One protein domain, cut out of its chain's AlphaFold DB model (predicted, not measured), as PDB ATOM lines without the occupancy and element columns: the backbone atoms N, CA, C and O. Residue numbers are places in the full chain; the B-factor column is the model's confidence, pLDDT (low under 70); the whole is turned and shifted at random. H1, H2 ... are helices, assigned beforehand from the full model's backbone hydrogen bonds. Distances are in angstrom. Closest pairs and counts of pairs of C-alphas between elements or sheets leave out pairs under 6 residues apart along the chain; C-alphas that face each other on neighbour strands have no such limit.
ATOM      1  N   SER A   2     142.115 153.096 142.518       73.00
ATOM      2  CA  SER A   2     141.980 153.264 143.982       73.00
ATOM      3  C   SER A   2     143.086 152.551 144.778       73.00
ATOM      4  O   SER A   2     142.990 152.469 145.995       73.00
ATOM      5  N   GLY A   3     144.096 151.982 144.106       85.62
ATOM      6  CA  GLY A   3     145.156 151.179 144.731       85.62
ATOM      7  C   GLY A   3     144.749 149.734 145.045       85.62
ATOM      8  O   GLY A   3     145.606 148.880 145.218       85.62
ATOM      9  N   GLY A   4     143.456 149.397 145.038       88.56
ATOM     10  CA  GLY A   4     143.015 148.062 145.450       88.56
ATOM     11  C   GLY A   4     143.476 146.912 144.541       88.56
ATOM     12  O   GLY A   4     143.579 145.787 145.011       88.56
ATOM     13  N   GLY A   5     143.847 147.179 143.283       92.00
ATOM     14  CA  GLY A   5     144.520 146.175 142.445       92.00
ATOM     15  C   GLY A   5     145.911 145.795 142.972       92.00
ATOM     16  O   GLY A   5     146.292 144.630 142.928       92.00
ATOM     17  N   GLU A   6     146.650 146.754 143.535       94.31
ATOM     18  CA  GLU A   6     147.941 146.486 144.178       94.31
ATOM     19  C   GLU A   6     147.758 145.712 145.483       94.31
ATOM     20  O   GLU A   6     148.538 144.807 145.762       94.31
ATOM     21  N   VAL A   7     146.698 146.020 146.239       94.88
ATOM     22  CA  VAL A   7     146.335 145.276 147.454       94.88
ATOM     23  C   VAL A   7     146.020 143.819 147.124       94.88
ATOM     24  O   VAL A   7     146.555 142.931 147.776       94.88
ATOM     25  N   VAL A   8     145.208 143.554 146.095       95.94
ATOM     26  CA  VAL A   8     144.898 142.178 145.669       95.94
ATOM     27  C   VAL A   8     146.166 141.434 145.259       95.94
ATOM     28  O   VAL A   8     146.420 140.349 145.767       95.94
ATOM     29  N   ARG A   9     147.024 142.050 144.436       95.31
ATOM     30  CA  ARG A   9     148.305 141.448 144.039       95.31
ATOM     31  C   ARG A   9     149.214 141.160 145.239       95.31
ATOM     32  O   ARG A   9     149.913 140.151 145.255       95.31
ATOM     33  N   TYR A  10     149.231 142.047 146.232       96.12
ATOM     34  CA  TYR A  10     149.970 141.829 147.472       96.12
ATOM     35  C   TYR A  10     149.406 140.642 148.264       96.12
ATOM     36  O   TYR A  10     150.178 139.804 148.720       96.12
ATOM     37  N   LEU A  11     148.082 140.532 148.392       96.88
ATOM     38  CA  LEU A  11     147.442 139.408 149.079       96.88
ATOM     39  C   LEU A  11     147.700 138.076 148.361       96.88
ATOM     40  O   LEU A  11     148.030 137.097 149.028       96.88
ATOM     41  N   ASP A  12     147.646 138.053 147.027       95.75
ATOM     42  CA  ASP A  12     148.004 136.875 146.229       95.75
ATOM     43  C   ASP A  12     149.459 136.458 146.504       95.75
ATOM     44  O   ASP A  12     149.745 135.287 146.767       95.75
ATOM     45  N   HIS A  13     150.381 137.425 146.544       94.94
ATOM     46  CA  HIS A  13     151.781 137.172 146.877       94.94
ATOM     47  C   HIS A  13     151.970 136.630 148.305       94.94
ATOM     48  O   HIS A  13     152.724 135.680 148.496       94.94
ATOM     49  N   VAL A  14     151.270 137.181 149.305       96.12
ATOM     50  CA  VAL A  14     151.322 136.680 150.691       96.12
ATOM     51  C   VAL A  14     150.820 135.238 150.773       96.12
ATOM     52  O   VAL A  14     151.438 134.415 151.442       96.12
ATOM     53  N   LEU A  15     149.736 134.900 150.074       96.31
ATOM     54  CA  LEU A  15     149.224 133.528 150.027       96.31
ATOM     55  C   LEU A  15     150.243 132.565 149.406       96.31
ATOM     56  O   LEU A  15     150.500 131.505 149.973       96.31
ATOM     57  N   ASN A  16     150.890 132.972 148.313       95.50
ATOM     58  CA  ASN A  16     151.982 132.214 147.699       95.50
ATOM     59  C   ASN A  16     153.148 132.030 148.672       95.50
ATOM     60  O   ASN A  16     153.665 130.927 148.822       95.50
ATOM     61  N   TYR A  17     153.533 133.083 149.391       93.75
ATOM     62  CA  TYR A  17     154.589 133.007 150.400       93.75
ATOM     63  C   TYR A  17     154.251 132.000 151.513       93.75
ATOM     64  O   TYR A  17     155.126 131.286 151.995       93.75
ATOM     65  N   LEU A  18     152.968 131.881 151.868       92.25
ATOM     66  CA  LEU A  18     152.454 130.921 152.850       92.25
ATOM     67  C   LEU A  18     152.185 129.513 152.280       92.25
ATOM     68  O   LEU A  18     151.654 128.658 152.990       92.25
ATOM     69  N   GLY A  19     152.550 129.244 151.023       93.38
ATOM     70  CA  GLY A  19     152.424 127.921 150.410       93.38
ATOM     71  C   GLY A  19     151.097 127.650 149.699       93.38
ATOM     72  O   GLY A  19     150.786 126.491 149.418       93.38
ATOM     73  N   VAL A  20     150.298 128.682 149.422       95.44
ATOM     74  CA  VAL A  20     148.984 128.566 148.774       95.44
ATOM     75  C   VAL A  20     149.073 128.989 147.310       95.44
ATOM     76  O   VAL A  20     149.549 130.075 147.001       95.44
ATOM     77  N   LEU A  21     148.557 128.147 146.410       96.94
ATOM     78  CA  LEU A  21     148.389 128.491 144.997       96.94
ATOM     79  C   LEU A  21     147.192 129.432 144.811       96.94
ATOM     80  O   LEU A  21     146.127 129.207 145.391       96.94
ATOM     81  N   THR A  22     147.342 130.447 143.965       96.50
ATOM     82  CA  THR A  22     146.321 131.477 143.730       96.50
ATOM     83  C   THR A  22     145.986 131.613 142.250       96.50
ATOM     84  O   THR A  22     146.876 131.643 141.400       96.50
ATOM     85  N   VAL A  23     144.702 131.790 141.944       95.56
ATOM     86  CA  VAL A  23     144.270 132.405 140.678       95.56
ATOM     87  C   VAL A  23     144.278 133.931 140.843       95.56
ATOM     88  O   VAL A  23     144.014 134.386 141.959       95.56
ATOM     89  N   PRO A  24     144.576 134.727 139.800       91.12
ATOM     90  CA  PRO A  24     144.633 136.184 139.920       91.12
ATOM     91  C   PRO A  24     143.333 136.773 140.483       91.12
ATOM     92  O   PRO A  24     142.250 136.544 139.941       91.12
ATOM     93  N   GLY A  25     143.431 137.533 141.574       92.12
ATOM     94  CA  GLY A  25     142.256 138.099 142.229       92.12
ATOM     95  C   GLY A  25     141.568 139.229 141.443       92.12
ATOM     96  O   GLY A  25     142.102 139.801 140.492       92.12
ATOM     97  N   LEU A  26     140.363 139.600 141.890       94.00
ATOM     98  CA  LEU A  26     139.557 140.684 141.318       94.00
ATOM     99  C   LEU A  26     139.469 141.875 142.281       94.00
ATOM    100  O   LEU A  26     139.261 141.708 143.480       94.00
ATOM    101  N   HIS A  27     139.539 143.091 141.740       93.38
ATOM    102  CA  HIS A  27     139.307 144.334 142.474       93.38
ATOM    103  C   HIS A  27     138.302 145.229 141.738       93.38
ATOM    104  O   HIS A  27     138.342 145.348 140.512       93.38
ATOM    105  N   VAL A  28     137.454 145.927 142.501       92.19
ATOM    106  CA  VAL A  28     136.458 146.874 141.983       92.19
ATOM    107  C   VAL A  28     136.560 148.199 142.734       92.19
ATOM    108  O   VAL A  28     136.384 148.255 143.949       92.19
ATOM    109  N   ALA A  29     136.823 149.288 142.008       90.56
ATOM    110  CA  ALA A  29     136.877 150.629 142.585       90.56
ATOM    111  C   ALA A  29     135.470 151.241 142.670       90.56
ATOM    112  O   ALA A  29     134.849 151.472 141.637       90.56
ATOM    113  N   LEU A  30     135.004 151.561 143.881       87.69
ATOM    114  CA  LEU A  30     133.659 152.122 144.105       87.69
ATOM    115  C   LEU A  30     133.631 153.650 144.264       87.69
ATOM    116  O   LEU A  30     132.567 154.250 144.179       87.69
ATOM    117  N   LYS A  31     134.791 154.294 144.478       81.81
ATOM    118  CA  LYS A  31     134.910 155.686 144.970       81.81
ATOM    119  C   LYS A  31     134.044 156.720 144.235       81.81
ATOM    120  O   LYS A  31     133.517 157.615 144.879       81.81
ATOM    121  N   ASN A  32     133.922 156.607 142.913       84.88
ATOM    122  CA  ASN A  32     133.135 157.535 142.091       84.88
ATOM    123  C   ASN A  32     131.954 156.840 141.392       84.88
ATOM    124  O   ASN A  32     131.305 157.445 140.544       84.88
ATOM    125  N   ASP A  33     131.725 155.557 141.685       88.06
ATOM    126  CA  ASP A  33     130.693 154.750 141.044       88.06
ATOM    127  C   ASP A  33     130.375 153.506 141.880       88.06
ATOM    128  O   ASP A  33     130.959 152.432 141.713       88.06
ATOM    129  N   GLU A  34     129.396 153.639 142.765       86.31
ATOM    130  CA  GLU A  34     128.908 152.539 143.597       86.31
ATOM    131  C   GLU A  34     128.290 151.403 142.767       86.31
ATOM    132  O   GLU A  34     128.267 150.250 143.199       86.31
ATOM    133  N   ARG A  35     127.835 151.684 141.536       92.75
ATOM    134  CA  ARG A  35     127.267 150.669 140.640       92.75
ATOM    135  C   ARG A  35     128.336 149.858 139.909       92.75
ATOM    136  O   ARG A  35     127.989 148.879 139.244       92.75
ATOM    137  N   ALA A  36     129.619 150.199 140.056       90.69
ATOM    138  CA  ALA A  36     130.723 149.422 139.498       90.69
ATOM    139  C   ALA A  36     130.731 147.968 139.997       90.69
ATOM    140  O   ALA A  36     131.106 147.072 139.240       90.69
ATOM    141  N   ILE A  37     130.237 147.713 141.216       90.94
ATOM    142  CA  ILE A  37     130.102 146.352 141.753       90.94
ATOM    143  C   ILE A  37     129.185 145.479 140.890       90.94
ATOM    144  O   ILE A  37     129.561 144.365 140.531       90.94
ATOM    145  N   TYR A  38     128.037 145.999 140.449       92.94
ATOM    146  CA  TYR A  38     127.090 145.241 139.628       92.94
ATOM    147  C   TYR A  38     127.645 144.942 138.237       92.94
ATOM    148  O   TYR A  38     127.425 143.860 137.703       92.94
ATOM    149  N   ARG A  39     128.431 145.863 137.669       92.69
ATOM    150  CA  ARG A  39     129.090 145.642 136.373       92.69
ATOM    151  C   ARG A  39     130.238 144.634 136.450       92.69
ATOM    152  O   ARG A  39     130.626 144.085 135.428       92.69
ATOM    153  N   SER A  40     130.758 144.365 137.649       93.19
ATOM    154  CA  SER A  40     131.790 143.349 137.872       93.19
ATOM    155  C   SER A  40     131.243 141.928 138.056       93.19
ATOM    156  O   SER A  40     132.031 140.990 138.152       93.19
ATOM    157  N   ALA A  41     129.916 141.744 138.083       95.06
ATOM    158  CA  ALA A  41     129.287 140.450 138.356       95.06
ATOM    159  C   ALA A  41     129.761 139.339 137.402       95.06
ATOM    160  O   ALA A  41     130.076 138.232 137.845       95.06
ATOM    161  N   ASP A  42     129.882 139.643 136.107       95.94
ATOM    162  CA  ASP A  42     130.366 138.677 135.119       95.94
ATOM    163  C   ASP A  42     131.849 138.340 135.315       95.94
ATOM    164  O   ASP A  42     132.225 137.171 135.221       95.94
ATOM    165  N   ALA A  43     132.678 139.328 135.671       95.44
ATOM    166  CA  ALA A  43     134.089 139.111 135.988       95.44
ATOM    167  C   ALA A  43     134.258 138.242 137.247       95.44
ATOM    168  O   ALA A  43     135.043 137.295 137.245       95.44
ATOM    169  N   ALA A  44     133.466 138.491 138.294       96.00
ATOM    170  CA  ALA A  44     133.467 137.676 139.507       96.00
ATOM    171  C   ALA A  44     133.022 136.231 139.224       96.00
ATOM    172  O   ALA A  44     133.629 135.274 139.707       96.00
ATOM    173  N   LYS A  45     131.993 136.050 138.387       97.50
ATOM    174  CA  LYS A  45     131.532 134.722 137.958       97.50
ATOM    175  C   LYS A  45     132.579 133.996 137.114       97.50
ATOM    176  O   LYS A  45     132.724 132.782 137.254       97.50
ATOM    177  N   ALA A  46     133.290 134.709 136.243       97.25
ATOM    178  CA  ALA A  46     134.385 134.153 135.455       97.25
ATOM    179  C   ALA A  46     135.537 133.682 136.356       97.25
ATOM    180  O   ALA A  46     135.943 132.528 136.239       97.25
ATOM    181  N   LEU A  47     135.956 134.506 137.321       97.12
ATOM    182  CA  LEU A  47     136.972 134.139 138.312       97.12
ATOM    183  C   LEU A  47     136.567 132.891 139.113       97.12
ATOM    184  O   LEU A  47     137.361 131.971 139.289       97.12
ATOM    185  N   GLY A  48     135.304 132.802 139.542       97.62
ATOM    186  CA  GLY A  48     134.794 131.611 140.225       97.62
ATOM    187  C   GLY A  48     134.869 130.341 139.365       97.62
ATOM    188  O   GLY A  48     135.215 129.272 139.866       97.62
ATOM    189  N   LYS A  49     134.587 130.443 138.058       98.12
ATOM    190  CA  LYS A  49     134.738 129.315 137.123       98.12
ATOM    191  C   LYS A  49     136.200 128.916 136.949       98.12
ATOM    192  O   LYS A  49     136.481 127.722 136.925       98.12
ATOM    193  N   GLU A  50     137.100 129.888 136.838       97.44
ATOM    194  CA  GLU A  50     138.539 129.646 136.738       97.44
ATOM    195  C   GLU A  50     139.059 128.913 137.974       97.44
ATOM    196  O   GLU A  50     139.709 127.880 137.837       97.44
ATOM    197  N   LEU A  51     138.677 129.354 139.177       97.50
ATOM    198  CA  LEU A  51     139.032 128.680 140.424       97.50
ATOM    199  C   LEU A  51     138.531 127.228 140.459       97.50
ATOM    200  O   LEU A  51     139.292 126.307 140.758       97.50
ATOM    201  N   VAL A  52     137.257 127.000 140.121       98.25
ATOM    202  CA  VAL A  52     136.684 125.644 140.061       98.25
ATOM    203  C   VAL A  52     137.435 124.779 139.052       98.25
ATOM    204  O   VAL A  52     137.705 123.608 139.329       98.25
ATOM    205  N   GLN A  53     137.778 125.338 137.893       97.94
ATOM    206  CA  GLN A  53     138.531 124.624 136.874       97.94
ATOM    207  C   GLN A  53     139.936 124.282 137.369       97.94
ATOM    208  O   GLN A  53     140.327 123.122 137.274       97.94
ATOM    209  N   ALA A  54     140.644 125.243 137.967       97.56
ATOM    210  CA  ALA A  54     141.980 125.055 138.519       97.56
ATOM    211  C   ALA A  54     142.015 123.927 139.557       97.56
ATOM    212  O   ALA A  54     142.889 123.060 139.502       97.56
ATOM    213  N   ILE A  55     141.016 123.881 140.443       97.06
ATOM    214  CA  ILE A  55     140.856 122.813 141.437       97.06
ATOM    215  C   ILE A  55     140.600 121.463 140.753       97.06
ATOM    216  O   ILE A  55     141.276 120.478 141.053       97.06
ATOM    217  N   ARG A  56     139.633 121.398 139.827       98.19
ATOM    218  CA  ARG A  56     139.220 120.142 139.174       98.19
ATOM    219  C   ARG A  56     140.329 119.513 138.346       98.19
ATOM    220  O   ARG A  56     140.496 118.298 138.384       98.19
ATOM    221  N   THR A  57     141.071 120.323 137.601       97.69
ATOM    222  CA  THR A  57     142.155 119.841 136.738       97.69
ATOM    223  C   THR A  57     143.490 119.750 137.461       97.69
ATOM    224  O   THR A  57     144.456 119.294 136.858       97.69
ATOM    225  N   ARG A  58     143.557 120.172 138.735       96.06
ATOM    226  CA  ARG A  58     144.814 120.342 139.477       96.06
ATOM    227  C   ARG A  58     145.819 121.142 138.649       96.06
ATOM    228  O   ARG A  58     146.947 120.698 138.426       96.06
ATOM    229  N   THR A  59     145.352 122.285 138.144       96.81
ATOM    230  CA  THR A  59     146.138 123.162 137.274       96.81
ATOM    231  C   THR A  59     147.486 123.455 137.912       96.81
ATOM    232  O   THR A  59     147.587 123.696 139.115       96.81
ATOM    233  N   LYS A  60     148.523 123.391 137.080       96.75
ATOM    234  CA  LYS A  60     149.892 123.680 137.471       96.75
ATOM    235  C   LYS A  60     150.173 125.158 137.300       96.75
ATOM    236  O   LYS A  60     149.842 125.733 136.267       96.75
TER     237      LYS A  60
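This is residues 2 to 60 of the 100 residues of the protein "Flavodoxin family protein" of Methanomicrobiales archaeon (UniProt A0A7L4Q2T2). The printed part is a flat, open S: helix H1 runs one way along one long side, an extended stretch within residues 18 to 35 folds back through the middle, and helix H3 runs along the other long side in nearly the same direction as H1. The short helix H2 sits at the turn just before H3, and the two long helices stay separate, with the unnamed stretch passing between them. The printed part has 59 residues with three named helices, in the order H1, H2, H3, and no named strand, and its class is all helix. It is loose, with a radius of gyration of the C-alphas of 13.3 A, and its C-alphas span 38 by 23 by 10 A.

Start at Ser 2 and go on to C-alpha 4 at (143.015, 148.062, 145.450), where H1 begins; it covers residues 4 to 17 and is 19.6 A long from first to last C-alpha. Next comes the stretch of residues 18 to 35, which holds no named element; look for C-alpha 22 at (146.321, 131.477, 143.730) and then C-alpha 29 at (136.877, 150.629, 142.585) to see the backbone run back. H2 follows with residues 36 to 39, 5.2 A from first to last C-alpha. H3, residues 41 to 57, is the longest helix, with 17 residues and 24.4 A from first to last C-alpha, and it ends at C-alpha 57 at (142.155, 119.841, 136.738).

Compare H1 with H3 and you will find them apart, with no C-alpha of the one within 8 A of the other. H1 and H2 are apart by the same test. H2 and H3 meet only through their link, the single residue Ser 40. Residues 14 to 19, of which 14 to 17 belong to H1, stand free. Along the backbones of H1 and H3, every O i to N i+4 pair is within hydrogen-bond range; H2, with four residues, is too short for such a pair, and its one O i to N i+3 pair is within range.

The two C-alphas farthest apart are those of Asn 32 and Thr 57, at 39.1 A, and the outline is flat. From the C-alpha of Ser 2 to that of Lys 60 you cross 31.3 A. The printed part has no cut. The link from H1 to H2, of 18 residues, is long, and the link from H2 to H3 is tight. In the B-factor column of this predicted model, the mean pLDDT of the printed part is 93.8, and no printed residue is under 70.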